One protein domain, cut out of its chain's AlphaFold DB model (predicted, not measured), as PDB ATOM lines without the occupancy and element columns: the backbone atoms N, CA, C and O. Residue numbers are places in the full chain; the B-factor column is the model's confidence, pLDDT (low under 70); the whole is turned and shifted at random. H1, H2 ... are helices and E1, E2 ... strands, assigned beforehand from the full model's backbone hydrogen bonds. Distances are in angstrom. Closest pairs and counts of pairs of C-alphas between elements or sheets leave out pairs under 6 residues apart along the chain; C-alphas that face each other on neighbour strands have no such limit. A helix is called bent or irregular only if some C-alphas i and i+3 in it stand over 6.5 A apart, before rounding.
ATOM      1  N   MET A   4     -37.468  18.451  32.498       92.31
ATOM      2  CA  MET A   4     -37.954  17.795  33.714       92.31
ATOM      3  C   MET A   4     -37.215  18.359  34.919       92.31
ATOM      4  O   MET A   4     -35.993  18.276  34.960       92.31
ATOM      5  N   SER A   5     -37.920  18.907  35.910       93.19
ATOM      6  CA  SER A   5     -37.276  19.371  37.142       93.19
ATOM      7  C   SER A   5     -36.595  18.218  37.881       93.19
ATOM      8  O   SER A   5     -37.173  17.143  38.037       93.19
ATOM      9  N   ILE A   6     -35.382  18.462  38.367       93.25
ATOM     10  CA  ILE A   6     -34.599  17.505  39.152       93.25
ATOM     11  C   ILE A   6     -34.215  18.106  40.502       93.25
ATOM     12  O   ILE A   6     -34.245  19.324  40.708       93.25
ATOM     13  N   ARG A   7     -33.853  17.236  41.447       91.81
ATOM     14  CA  ARG A   7     -33.311  17.668  42.734       91.81
ATOM     15  C   ARG A   7     -31.941  18.305  42.506       91.81
ATOM     16  O   ARG A   7     -31.059  17.685  41.929       91.81
ATOM     17  N   GLN A   8     -31.769  19.524  43.006       91.25
ATOM     18  CA  GLN A   8     -30.486  20.224  42.989       91.25
ATOM     19  C   GLN A   8     -29.584  19.641  44.075       91.25
ATOM     20  O   GLN A   8     -29.691  20.017  45.243       91.25
ATOM     21  N   GLN A   9     -28.748  18.680  43.704       87.25
ATOM     22  CA  GLN A   9     -27.788  18.056  44.602       87.25
ATOM     23  C   GLN A   9     -26.585  17.575  43.796       87.25
ATOM     24  O   GLN A   9     -26.760  17.051  42.699       87.25
ATOM     25  N   ALA A  10     -25.387  17.757  44.351       85.81
ATOM     26  CA  ALA A  10     -24.179  17.128  43.843       85.81
ATOM     27  C   ALA A  10     -23.916  15.821  44.604       85.81
ATOM     28  O   ALA A  10     -24.036  15.784  45.833       85.81
ATOM     29  N   GLU A  11     -23.578  14.754  43.887       87.44
ATOM     30  CA  GLU A  11     -23.284  13.433  44.448       87.44
ATOM     31  C   GLU A  11     -22.016  12.868  43.804       87.44
ATOM     32  O   GLU A  11     -21.853  12.932  42.592       87.44
ATOM     33  N   PHE A  12     -21.116  12.309  44.613       86.81
ATOM     34  CA  PHE A  12     -19.911  11.641  44.124       86.81
ATOM     35  C   PHE A  12     -20.148  10.132  44.073       86.81
ATOM     36  O   PHE A  12     -20.488   9.528  45.092       86.81
ATOM     37  N   ASP A  13     -19.958   9.517  42.907       88.06
ATOM     38  CA  ASP A  13     -20.214   8.084  42.695       88.06
ATOM     39  C   ASP A  13     -18.984   7.186  42.941       88.06
ATOM     40  O   ASP A  13     -19.050   5.967  42.767       88.06
ATOM     41  N   GLY A  14     -17.855   7.776  43.349       87.31
ATOM     42  CA  GLY A  14     -16.567   7.092  43.482       87.31
ATOM     43  C   GLY A  14     -15.607   7.327  42.312       87.31
ATOM     44  O   GLY A  14     -14.440   6.949  42.417       87.31
ATOM     45  N   LYS A  15     -16.069   7.944  41.218       86.12
ATOM     46  CA  LYS A  15     -15.266   8.301  40.042       86.12
ATOM     47  C   LYS A  15     -15.378   9.780  39.704       86.12
ATOM     48  O   LYS A  15     -14.349  10.425  39.541       86.12
ATOM     49  N   GLU A  16     -16.596  10.300  39.623       83.50
ATOM     50  CA  GLU A  16     -16.871  11.680  39.230       83.50
ATOM     51  C   GLU A  16     -18.009  12.289  40.058       83.50
ATOM     52  O   GLU A  16     -18.773  11.595  40.740       83.50
ATOM     53  N   VAL A  17     -18.079  13.619  40.050       84.69
ATOM     54  CA  VAL A  17     -19.149  14.368  40.709       84.69
ATOM     55  C   VAL A  17     -20.294  14.565  39.719       84.69
ATOM     56  O   VAL A  17     -20.146  15.211  38.685       84.69
ATOM     57  N   HIS A  18     -21.464  14.046  40.072       86.69
ATOM     58  CA  HIS A  18     -22.717  14.213  39.341       86.69
ATOM     59  C   HIS A  18     -23.544  15.342  39.941       86.69
ATOM     60  O   HIS A  18     -23.449  15.617  41.135       86.69
ATOM     61  N   GLY A  19     -24.400  15.973  39.135       86.69
ATOM     62  CA  GLY A  19     -25.345  16.999  39.597       86.69
ATOM     63  C   GLY A  19     -25.103  18.427  39.092       86.69
ATOM     64  O   GLY A  19     -26.094  19.138  38.889       86.69
ATOM     65  N   PRO A  20     -23.859  18.885  38.845       89.56
ATOM     66  CA  PRO A  20     -23.621  20.138  38.130       89.56
ATOM     67  C   PRO A  20     -24.210  20.139  36.711       89.56
ATOM     68  O   PRO A  20     -24.585  19.099  36.163       89.56
ATOM     69  N   ILE A  21     -24.308  21.328  36.110       89.38
ATOM     70  CA  ILE A  21     -24.686  21.474  34.697       89.38
ATOM     71  C   ILE A  21     -23.749  20.633  33.825       89.38
ATOM     72  O   ILE A  21     -22.532  20.768  33.898       89.38
ATOM     73  N   ASN A  22     -24.332  19.819  32.951       87.75
ATOM     74  CA  ASN A  22     -23.603  19.004  31.994       87.75
ATOM     75  C   ASN A  22     -24.314  19.056  30.639       87.75
ATOM     76  O   ASN A  22     -25.419  18.533  30.471       87.75
ATOM     77  N   LEU A  23     -23.669  19.713  29.673       85.81
ATOM     78  CA  LEU A  23     -24.167  19.856  28.303       85.81
ATOM     79  C   LEU A  23     -23.410  18.973  27.292       85.81
ATOM     80  O   LEU A  23     -23.594  19.143  26.089       85.81
ATOM     81  N   GLY A  24     -22.573  18.042  27.764       77.56
ATOM     82  CA  GLY A  24     -21.788  17.135  26.919       77.56
ATOM     83  C   GLY A  24     -20.488  17.728  26.361       77.56
ATOM     84  O   GLY A  24     -19.929  17.177  25.416       77.56
ATOM     85  N   PHE A  25     -20.006  18.845  26.917       70.62
ATOM     86  CA  PHE A  25     -18.676  19.380  26.612       70.62
ATOM     87  C   PHE A  25     -17.646  18.735  27.548       70.62
ATOM     88  O   PHE A  25     -17.857  18.712  28.755       70.62
ATOM     89  N   ASN A  26     -16.532  18.236  27.002       57.94
ATOM     90  CA  ASN A  26     -15.489  17.506  27.748       57.94
ATOM     91  C   ASN A  26     -14.624  18.387  28.672       57.94
ATOM     92  O   ASN A  26     -13.547  17.968  29.083       57.94
ATOM     93  N   GLU A  27     -15.027  19.621  28.954       54.00
ATOM     94  CA  GLU A  27     -14.120  20.618  29.515       54.00
ATOM     95  C   GLU A  27     -14.843  21.488  30.533       54.00
ATOM     96  O   GLU A  27     -15.366  22.553  30.211       54.00
ATOM     97  N   SER A  28     -14.912  20.999  31.768       50.94
ATOM     98  CA  SER A  28     -14.706  21.798  32.981       50.94
ATOM     99  C   SER A  28     -14.810  20.879  34.198       50.94
ATOM    100  O   SER A  28     -15.892  20.694  34.746       50.94
ATOM    101  N   ASP A  29     -13.668  20.367  34.675       53.34
ATOM    102  CA  ASP A  29     -13.473  20.052  36.104       53.34
ATOM    103  C   ASP A  29     -13.455  21.378  36.890       53.34
ATOM    104  O   ASP A  29     -12.479  21.755  37.539       53.34
ATOM    105  N   ASP A  30     -14.503  22.175  36.713       61.16
ATOM    106  CA  ASP A  30     -14.720  23.395  37.453       61.16
ATOM    107  C   ASP A  30     -15.758  23.068  38.516       61.16
ATOM    108  O   ASP A  30     -16.967  23.097  38.273       61.16
ATOM    109  N   ASP A  31     -15.265  22.753  39.714       64.62
ATOM    110  CA  ASP A  31     -16.081  22.512  40.907       64.62
ATOM    111  C   ASP A  31     -17.002  23.704  41.246       64.62
ATOM    112  O   ASP A  31     -17.867  23.600  42.118       64.62
ATOM    113  N   SER A  32     -16.840  24.853  40.572       70.06
ATOM    114  CA  SER A  32     -17.715  26.017  40.707       70.06
ATOM    115  C   SER A  32     -18.965  25.988  39.814       70.06
ATOM    116  O   SER A  32     -19.814  26.883  39.927       70.06
ATOM    117  N   LEU A  33     -19.133  24.966  38.964       78.75
ATOM    118  CA  LEU A  33     -20.331  24.836  38.139       78.75
ATOM    119  C   LEU A  33     -21.593  24.724  39.014       78.75
ATOM    120  O   LEU A  33     -21.663  23.912  39.941       78.75
ATOM    121  N   PRO A  34     -22.643  25.510  38.719       86.62
ATOM    122  CA  PRO A  34     -23.868  25.463  39.498       86.62
ATOM    123  C   PRO A  34     -24.587  24.121  39.312       86.62
ATOM    124  O   PRO A  34     -24.530  23.504  38.246       86.62
ATOM    125  N   SER A  35     -25.336  23.700  40.333       89.75
ATOM    126  CA  SER A  35     -26.192  22.514  40.245       89.75
ATOM    127  C   SER A  35     -27.259  22.670  39.160       89.75
ATOM    128  O   SER A  35     -27.893  23.724  39.022       89.75
ATOM    129  N   ALA A  36     -27.498  21.595  38.414       92.38
ATOM    130  CA  ALA A  36     -28.581  21.528  37.452       92.38
ATOM    131  C   ALA A  36     -29.945  21.519  38.163       92.38
ATOM    132  O   ALA A  36     -30.120  20.935  39.234       92.38
ATOM    133  N   LYS A  37     -30.926  22.189  37.554       93.94
ATOM    134  CA  LYS A  37     -32.314  22.264  38.048       93.94
ATOM    135  C   LYS A  37     -33.277  21.450  37.211       93.94
ATOM    136  O   LYS A  37     -34.361  21.108  37.678       93.94
ATOM    137  N   GLU A  38     -32.897  21.163  35.975       93.12
ATOM    138  CA  GLU A  38     -33.700  20.418  35.025       93.12
ATOM    139  C   GLU A  38     -32.835  19.429  34.235       93.12
ATOM    140  O   GLU A  38     -31.653  19.661  33.982       93.12
ATOM    141  N   ALA A  39     -33.456  18.330  33.823       92.75
ATOM    142  CA  ALA A  39     -32.951  17.430  32.805       92.75
ATOM    143  C   ALA A  39     -33.716  17.698  31.503       92.75
ATOM    144  O   ALA A  39     -34.937  17.521  31.429       92.75
ATOM    145  N   PHE A  40     -32.999  18.126  30.469       92.88
ATOM    146  CA  PHE A  40     -33.536  18.321  29.132       92.88
ATOM    147  C   PHE A  40     -33.182  17.114  28.263       92.88
ATOM    148  O   PHE A  40     -32.010  16.814  28.034       92.88
ATOM    149  N   VAL A  41     -34.206  16.407  27.786       91.69
ATOM    150  CA  VAL A  41     -34.041  15.147  27.054       91.69
ATOM    151  C   VAL A  41     -34.668  15.268  25.673       91.69
ATOM    152  O   VAL A  41     -35.845  15.604  25.536       91.69
ATOM    153  N   LEU A  42     -33.885  14.960  24.642       91.75
ATOM    154  CA  LEU A  42     -34.360  14.855  23.268       91.75
ATOM    155  C   LEU A  42     -34.624  13.388  22.945       91.75
ATOM    156  O   LEU A  42     -33.721  12.550  22.988       91.75
ATOM    157  N   LEU A  43     -35.879  13.085  22.621       92.50
ATOM    158  CA  LEU A  43     -36.344  11.732  22.356       92.50
ATOM    159  C   LEU A  43     -36.827  11.612  20.911       92.50
ATOM    160  O   LEU A  43     -37.782  12.275  20.509       92.50
ATOM    161  N   LEU A  44     -36.193  10.727  20.146       92.88
ATOM    162  CA  LEU A  44     -36.659  10.321  18.829       92.88
ATOM    163  C   LEU A  44     -37.725   9.238  18.999       92.88
ATOM    164  O   LEU A  44     -37.452   8.158  19.521       92.88
ATOM    165  N   VAL A  45     -38.946   9.525  18.558       93.25
ATOM    166  CA  VAL A  45     -40.073   8.590  18.626       93.25
ATOM    167  C   VAL A  45     -40.372   8.083  17.225       93.25
ATOM    168  O   VAL A  45     -40.661   8.869  16.321       93.25
ATOM    169  N   CYS A  46     -40.314   6.768  17.028       93.00
ATOM    170  CA  CYS A  46     -40.704   6.191  15.752       93.00
ATOM    171  C   CYS A  46     -42.232   6.194  15.628       93.00
ATOM    172  O   CYS A  46     -42.937   5.715  16.510       93.00
ATOM    173  N   MET A  47     -42.756   6.717  14.516       89.88
ATOM    174  CA  MET A  47     -44.203   6.700  14.263       89.88
ATOM    175  C   MET A  47     -44.699   5.354  13.734       89.88
ATOM    176  O   MET A  47     -45.832   4.962  13.985       89.88
ATOM    177  N   LYS A  48     -43.863   4.652  12.960       89.94
ATOM    178  CA  LYS A  48     -44.244   3.402  12.279       89.94
ATOM    179  C   LYS A  48     -43.988   2.150  13.116       89.94
ATOM    180  O   LYS A  48     -44.445   1.076  12.750       89.94
ATOM    181  N   SER A  49     -43.216   2.271  14.189       88.75
ATOM    182  CA  SER A  49     -42.833   1.164  15.060       88.75
ATOM    183  C   SER A  49     -42.798   1.645  16.506       88.75
ATOM    184  O   SER A  49     -42.632   2.831  16.764       88.75
ATOM    185  N   HIS A  50     -42.960   0.740  17.464       91.31
ATOM    186  CA  HIS A  50     -43.145   1.078  18.877       91.31
ATOM    187  C   HIS A  50     -41.820   1.228  19.635       91.31
ATOM    188  O   HIS A  50     -41.645   0.649  20.705       91.31
ATOM    189  N   TRP A  51     -40.879   2.004  19.096       94.12
ATOM    190  CA  TRP A  51     -39.621   2.301  19.782       94.12
ATOM    191  C   TRP A  51     -39.389   3.801  19.941       94.12
ATOM    192  O   TRP A  51     -39.851   4.634  19.155       94.12
ATOM    193  N   LYS A  52     -38.661   4.126  21.008       93.88
ATOM    194  CA  LYS A  52     -38.197   5.467  21.343       93.88
ATOM    195  C   LYS A  52     -36.699   5.382  21.607       93.88
ATOM    196  O   LYS A  52     -36.250   4.413  22.214       93.88
ATOM    197  N   LEU A  53     -35.948   6.373  21.154       93.31
ATOM    198  CA  LEU A  53     -34.504   6.449  21.341       93.31
ATOM    199  C   LEU A  53     -34.137   7.819  21.884       93.31
ATOM    200  O   LEU A  53     -34.472   8.840  21.285       93.31
ATOM    201  N   THR A  54     -33.439   7.841  23.012       92.56
ATOM    202  CA  THR A  54     -32.872   9.077  23.549       92.56
ATOM    203  C   THR A  54     -31.682   9.478  22.688       92.56
ATOM    204  O   THR A  54     -30.734   8.710  22.560       92.56
ATOM    205  N   ILE A  55     -31.751  10.660  22.077       92.12
ATOM    206  CA  ILE A  55     -30.718  11.186  21.166       92.12
ATOM    207  C   ILE A  55     -29.963  12.385  21.752       92.12
ATOM    208  O   ILE A  55     -28.982  12.834  21.173       92.12
ATOM    209  N   GLY A  56     -30.406  12.898  22.900       91.00
ATOM    210  CA  GLY A  56     -29.714  13.942  23.644       91.00
ATOM    211  C   GLY A  56     -30.168  13.955  25.096       91.00
ATOM    212  O   GLY A  56     -31.357  13.784  25.377       91.00
ATOM    213  N   TYR A  57     -29.221  14.145  26.006       91.56
ATOM    214  CA  TYR A  57     -29.452  14.217  27.443       91.56
ATOM    215  C   TYR A  57     -28.568  15.319  28.018       91.56
ATOM    216  O   TYR A  57     -27.351  15.269  27.868       91.56
ATOM    217  N   PHE A  58     -29.194  16.315  28.635       91.19
ATOM    218  CA  PHE A  58     -28.515  17.513  29.109       91.19
ATOM    219  C   PHE A  58     -29.005  17.853  30.515       91.19
ATOM    220  O   PHE A  58     -30.211  17.945  30.750       91.19
ATOM    221  N   LEU A  59     -28.072  18.064  31.438       91.88
ATOM    222  CA  LEU A  59     -28.351  18.614  32.760       91.88
ATOM    223  C   LEU A  59     -28.167  20.128  32.683       91.88
ATOM    224  O   LEU A  59     -27.068  20.608  32.411       91.88
ATOM    225  N   SER A  60     -29.239  20.888  32.888       91.12
ATOM    226  CA  SER A  60     -29.235  22.340  32.710       91.12
ATOM    227  C   SER A  60     -29.907  23.076  33.864       91.12
ATOM    228  O   SER A  60     -30.565  22.509  34.734       91.12
ATOM    229  N   ASN A  61     -29.717  24.392  33.887       90.56
ATOM    230  CA  ASN A  61     -30.372  25.316  34.810       90.56
ATOM    231  C   ASN A  61     -31.184  26.343  34.003       90.56
ATOM    232  O   ASN A  61     -30.984  27.547  34.131       90.56
ATOM    233  N   GLY A  62     -32.050  25.854  33.113       87.31
ATOM    234  CA  GLY A  62     -32.838  26.682  32.204       87.31
ATOM    235  C   GLY A  62     -32.130  26.925  30.874       87.31
ATOM    236  O   GLY A  62     -31.394  27.897  30.719       87.31
ATOM    237  N   LEU A  63     -32.388  26.074  29.879       90.00
ATOM    238  CA  LEU A  63     -31.980  26.361  28.498       90.00
ATOM    239  C   LEU A  63     -32.870  27.448  27.879       90.00
ATOM    240  O   LEU A  63     -34.102  27.342  27.879       90.00
ATOM    241  N   SER A  64     -32.247  28.465  27.282       91.25
ATOM    242  CA  SER A  64     -32.964  29.498  26.524       91.25
ATOM    243  C   SER A  64     -33.617  28.926  25.258       91.25
ATOM    244  O   SER A  64     -33.193  27.899  24.724       91.25
ATOM    245  N   SER A  65     -34.628  29.619  24.725       90.44
ATOM    246  CA  SER A  65     -35.289  29.219  23.473       90.44
ATOM    247  C   SER A  65     -34.310  29.107  22.300       90.44
ATOM    248  O   SER A  65     -34.418  28.178  21.504       90.44
ATOM    249  N   CYS A  66     -33.323  30.007  22.234       93.00
ATOM    250  CA  CYS A  66     -32.277  29.982  21.212       93.00
ATOM    251  C   CYS A  66     -31.399  28.727  21.344       93.00
ATOM    252  O   CYS A  66     -31.248  27.979  20.382       93.00
ATOM    253  N   GLN A  67     -30.921  28.414  22.554       90.94
ATOM    254  CA  GLN A  67     -30.123  27.205  22.803       90.94
ATOM    255  C   GLN A  67     -30.896  25.923  22.467       90.94
ATOM    256  O   GLN A  67     -30.351  25.028  21.823       90.94
ATOM    257  N   LYS A  68     -32.182  25.842  22.835       90.94
ATOM    258  CA  LYS A  68     -33.052  24.708  22.474       90.94
ATOM    259  C   LYS A  68     -33.180  24.556  20.955       90.94
ATOM    260  O   LYS A  68     -33.128  23.436  20.450       90.94
ATOM    261  N   GLN A  69     -33.319  25.663  20.223       92.00
ATOM    262  CA  GLN A  69     -33.374  25.653  18.760       92.00
ATOM    263  C   GLN A  69     -32.053  25.171  18.148       92.00
ATOM    264  O   GLN A  69     -32.079  24.319  17.262       92.00
ATOM    265  N   THR A  70     -30.912  25.656  18.643       92.25
ATOM    266  CA  THR A  70     -29.584  25.218  18.188       92.25
ATOM    267  C   THR A  70     -29.377  23.722  18.414       92.25
ATOM    268  O   THR A  70     -28.967  23.019  17.491       92.25
ATOM    269  N   LEU A  71     -29.722  23.211  19.600       91.19
ATOM    270  CA  LEU A  71     -29.638  21.779  19.907       91.19
ATOM    271  C   LEU A  71     -30.528  20.945  18.977       91.19
ATOM    272  O   LEU A  71     -30.088  19.920  18.460       91.19
ATOM    273  N   MET A  72     -31.756  21.399  18.713       91.06
ATOM    274  CA  MET A  72     -32.671  20.723  17.792       91.06
ATOM    275  C   MET A  72     -32.106  20.678  16.365       91.06
ATOM    276  O   MET A  72     -32.087  19.616  15.746       91.06
ATOM    277  N   GLN A  73     -31.607  21.807  15.855       92.44
ATOM    278  CA  GLN A  73     -31.000  21.886  14.523       92.44
ATOM    279  C   GLN A  73     -29.782  20.968  14.403       92.44
ATOM    280  O   GLN A  73     -29.640  20.267  13.401       92.44
ATOM    281  N   HIS A  74     -28.941  20.928  15.437       92.19
ATOM    282  CA  HIS A  74     -27.796  20.026  15.489       92.19
ATOM    283  C   HIS A  74     -28.224  18.551  15.491       92.19
ATOM    284  O   HIS A  74     -27.679  17.741  14.748       92.19
ATOM    285  N   CYS A  75     -29.260  18.186  16.249       90.88
ATOM    286  CA  CYS A  75     -29.780  16.816  16.229       90.88
ATOM    287  C   CYS A  75     -30.313  16.425  14.843       90.88
ATOM    288  O   CYS A  75     -30.028  15.335  14.351       90.88
ATOM    289  N   LEU A  76     -31.058  17.317  14.183       91.94
ATOM    290  CA  LEU A  76     -31.572  17.067  12.836       91.94
ATOM    291  C   LEU A  76     -30.441  16.906  11.810       91.94
ATOM    292  O   LEU A  76     -30.532  16.035  10.943       91.94
ATOM    293  N   SER A  77     -29.360  17.684  11.923       92.88
ATOM    294  CA  SER A  77     -28.211  17.556  11.020       92.88
ATOM    295  C   SER A  77     -27.453  16.238  11.207       92.88
ATOM    296  O   SER A  77     -26.973  15.686  10.221       92.88
ATOM    297  N   LEU A  78     -27.410  15.684  12.424       91.19
ATOM    298  CA  LEU A  78     -26.851  14.350  12.688       91.19
ATOM    299  C   LEU A  78     -27.762  13.213  12.191       91.19
ATOM    300  O   LEU A  78     -27.280  12.162  11.764       91.19
ATOM    301  N   LEU A  79     -29.083  13.406  12.213       92.00
ATOM    302  CA  LEU A  79     -30.053  12.407  11.746       92.00
ATOM    303  C   LEU A  79     -30.164  12.343  10.216       92.00
ATOM    304  O   LEU A  79     -30.400  11.265   9.665       92.00
ATOM    305  N   TYR A  80     -29.966  13.467   9.526       90.56
ATOM    306  CA  TYR A  80     -30.129  13.560   8.074       90.56
ATOM    307  C   TYR A  80     -29.246  12.567   7.278       90.56
ATOM    308  O   TYR A  80     -29.795  11.828   6.453       90.56
ATOM    309  N   PRO A  81     -27.928  12.427   7.549       94.25
ATOM    310  CA  PRO A  81     -27.079  11.426   6.890       94.25
ATOM    311  C   PRO A  81     -27.545   9.978   7.094       94.25
ATOM    312  O   PRO A  81     -27.338   9.129   6.228       94.25
ATOM    313  N   ASN A  82     -28.221   9.697   8.211       90.75
ATOM    314  CA  ASN A  82     -28.726   8.370   8.566       90.75
ATOM    315  C   ASN A  82     -30.061   8.023   7.877       90.75
ATOM    316  O   ASN A  82     -30.662   6.995   8.187       90.75
ATOM    317  N   LYS A  83     -30.537   8.862   6.940       89.62
ATOM    318  CA  LYS A  83     -31.805   8.689   6.200       89.62
ATOM    319  C   LYS A  83     -33.032   8.577   7.112       89.62
ATOM    320  O   LYS A  83     -34.053   8.003   6.727       89.62
TER     321      LYS A  83
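What this domain is: This is residues 4 to 83 of the 88 residues of an uncharacterized protein of Araneus ventricosus (UniProt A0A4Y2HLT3). A long two-stranded hairpin, E1 and E2, has the single helix H1 folded back over one face, while a loose, winding stretch, residues 4 to 37, gathers at the end away from the hairpin's turn. Residues 46 to 51, in that turn, stick out. The printed part has 80 residues, with two named strands and one named helix in the order E1, E2, H1. The sheet, E1 - E2, is antiparallel and the class is mixed, helices and strands, with under half of the residues in named elements. The whole is loose, with a radius of gyration of the C-alphas of 14.9 A, and elongated, spanning 42 by 27 by 23 A.

How they stand to each other: Start at residues 4 to 5, which pair antiparallel with residues 38 to 39 of E1, residues 38 to 45. Next, residues 11 to 12 pair antiparallel with residues 17 to 18. E1 forms a hairpin with E2, residues 52 to 60, at 162 degrees between directions; look for N 40 and O 58 at 2.8 A and N 44 and O 53 at 2.8 A. E2 bends by 58 degrees at residue 55. There the C-alphas of Ile 55 and Cys 75, 7.5 A apart, are the closest of E2 and H1, residues 65 to 82. E1 and H1 are near each other, with 7 pairs of C-alphas within 10 A. In H1, 12 of 14 O i to N i+4 pairs are within hydrogen-bond range.

Where its parts are: Find C-alpha 38 at (-33.700, 20.418, 35.025); from there E1 runs 21.2 A to C-alpha 45. E2 runs 22.2 A from C-alpha 52 to C-alpha 60. H1 runs 26.5 A from C-alpha 65 to C-alpha 82 at (-28.726, 8.370, 8.566), neither bent nor irregular, but only just: C-alphas 78 and 81 are 6.5 A apart.

The domain as a whole: The two C-alphas farthest apart, those of Ser 32 and Lys 48, are 45.0 A apart. The printed part has no cut, the link from E1 to E2 is short and that from E2 to H1 tight. Look for pLDDT under 70 at residues 26 to 31.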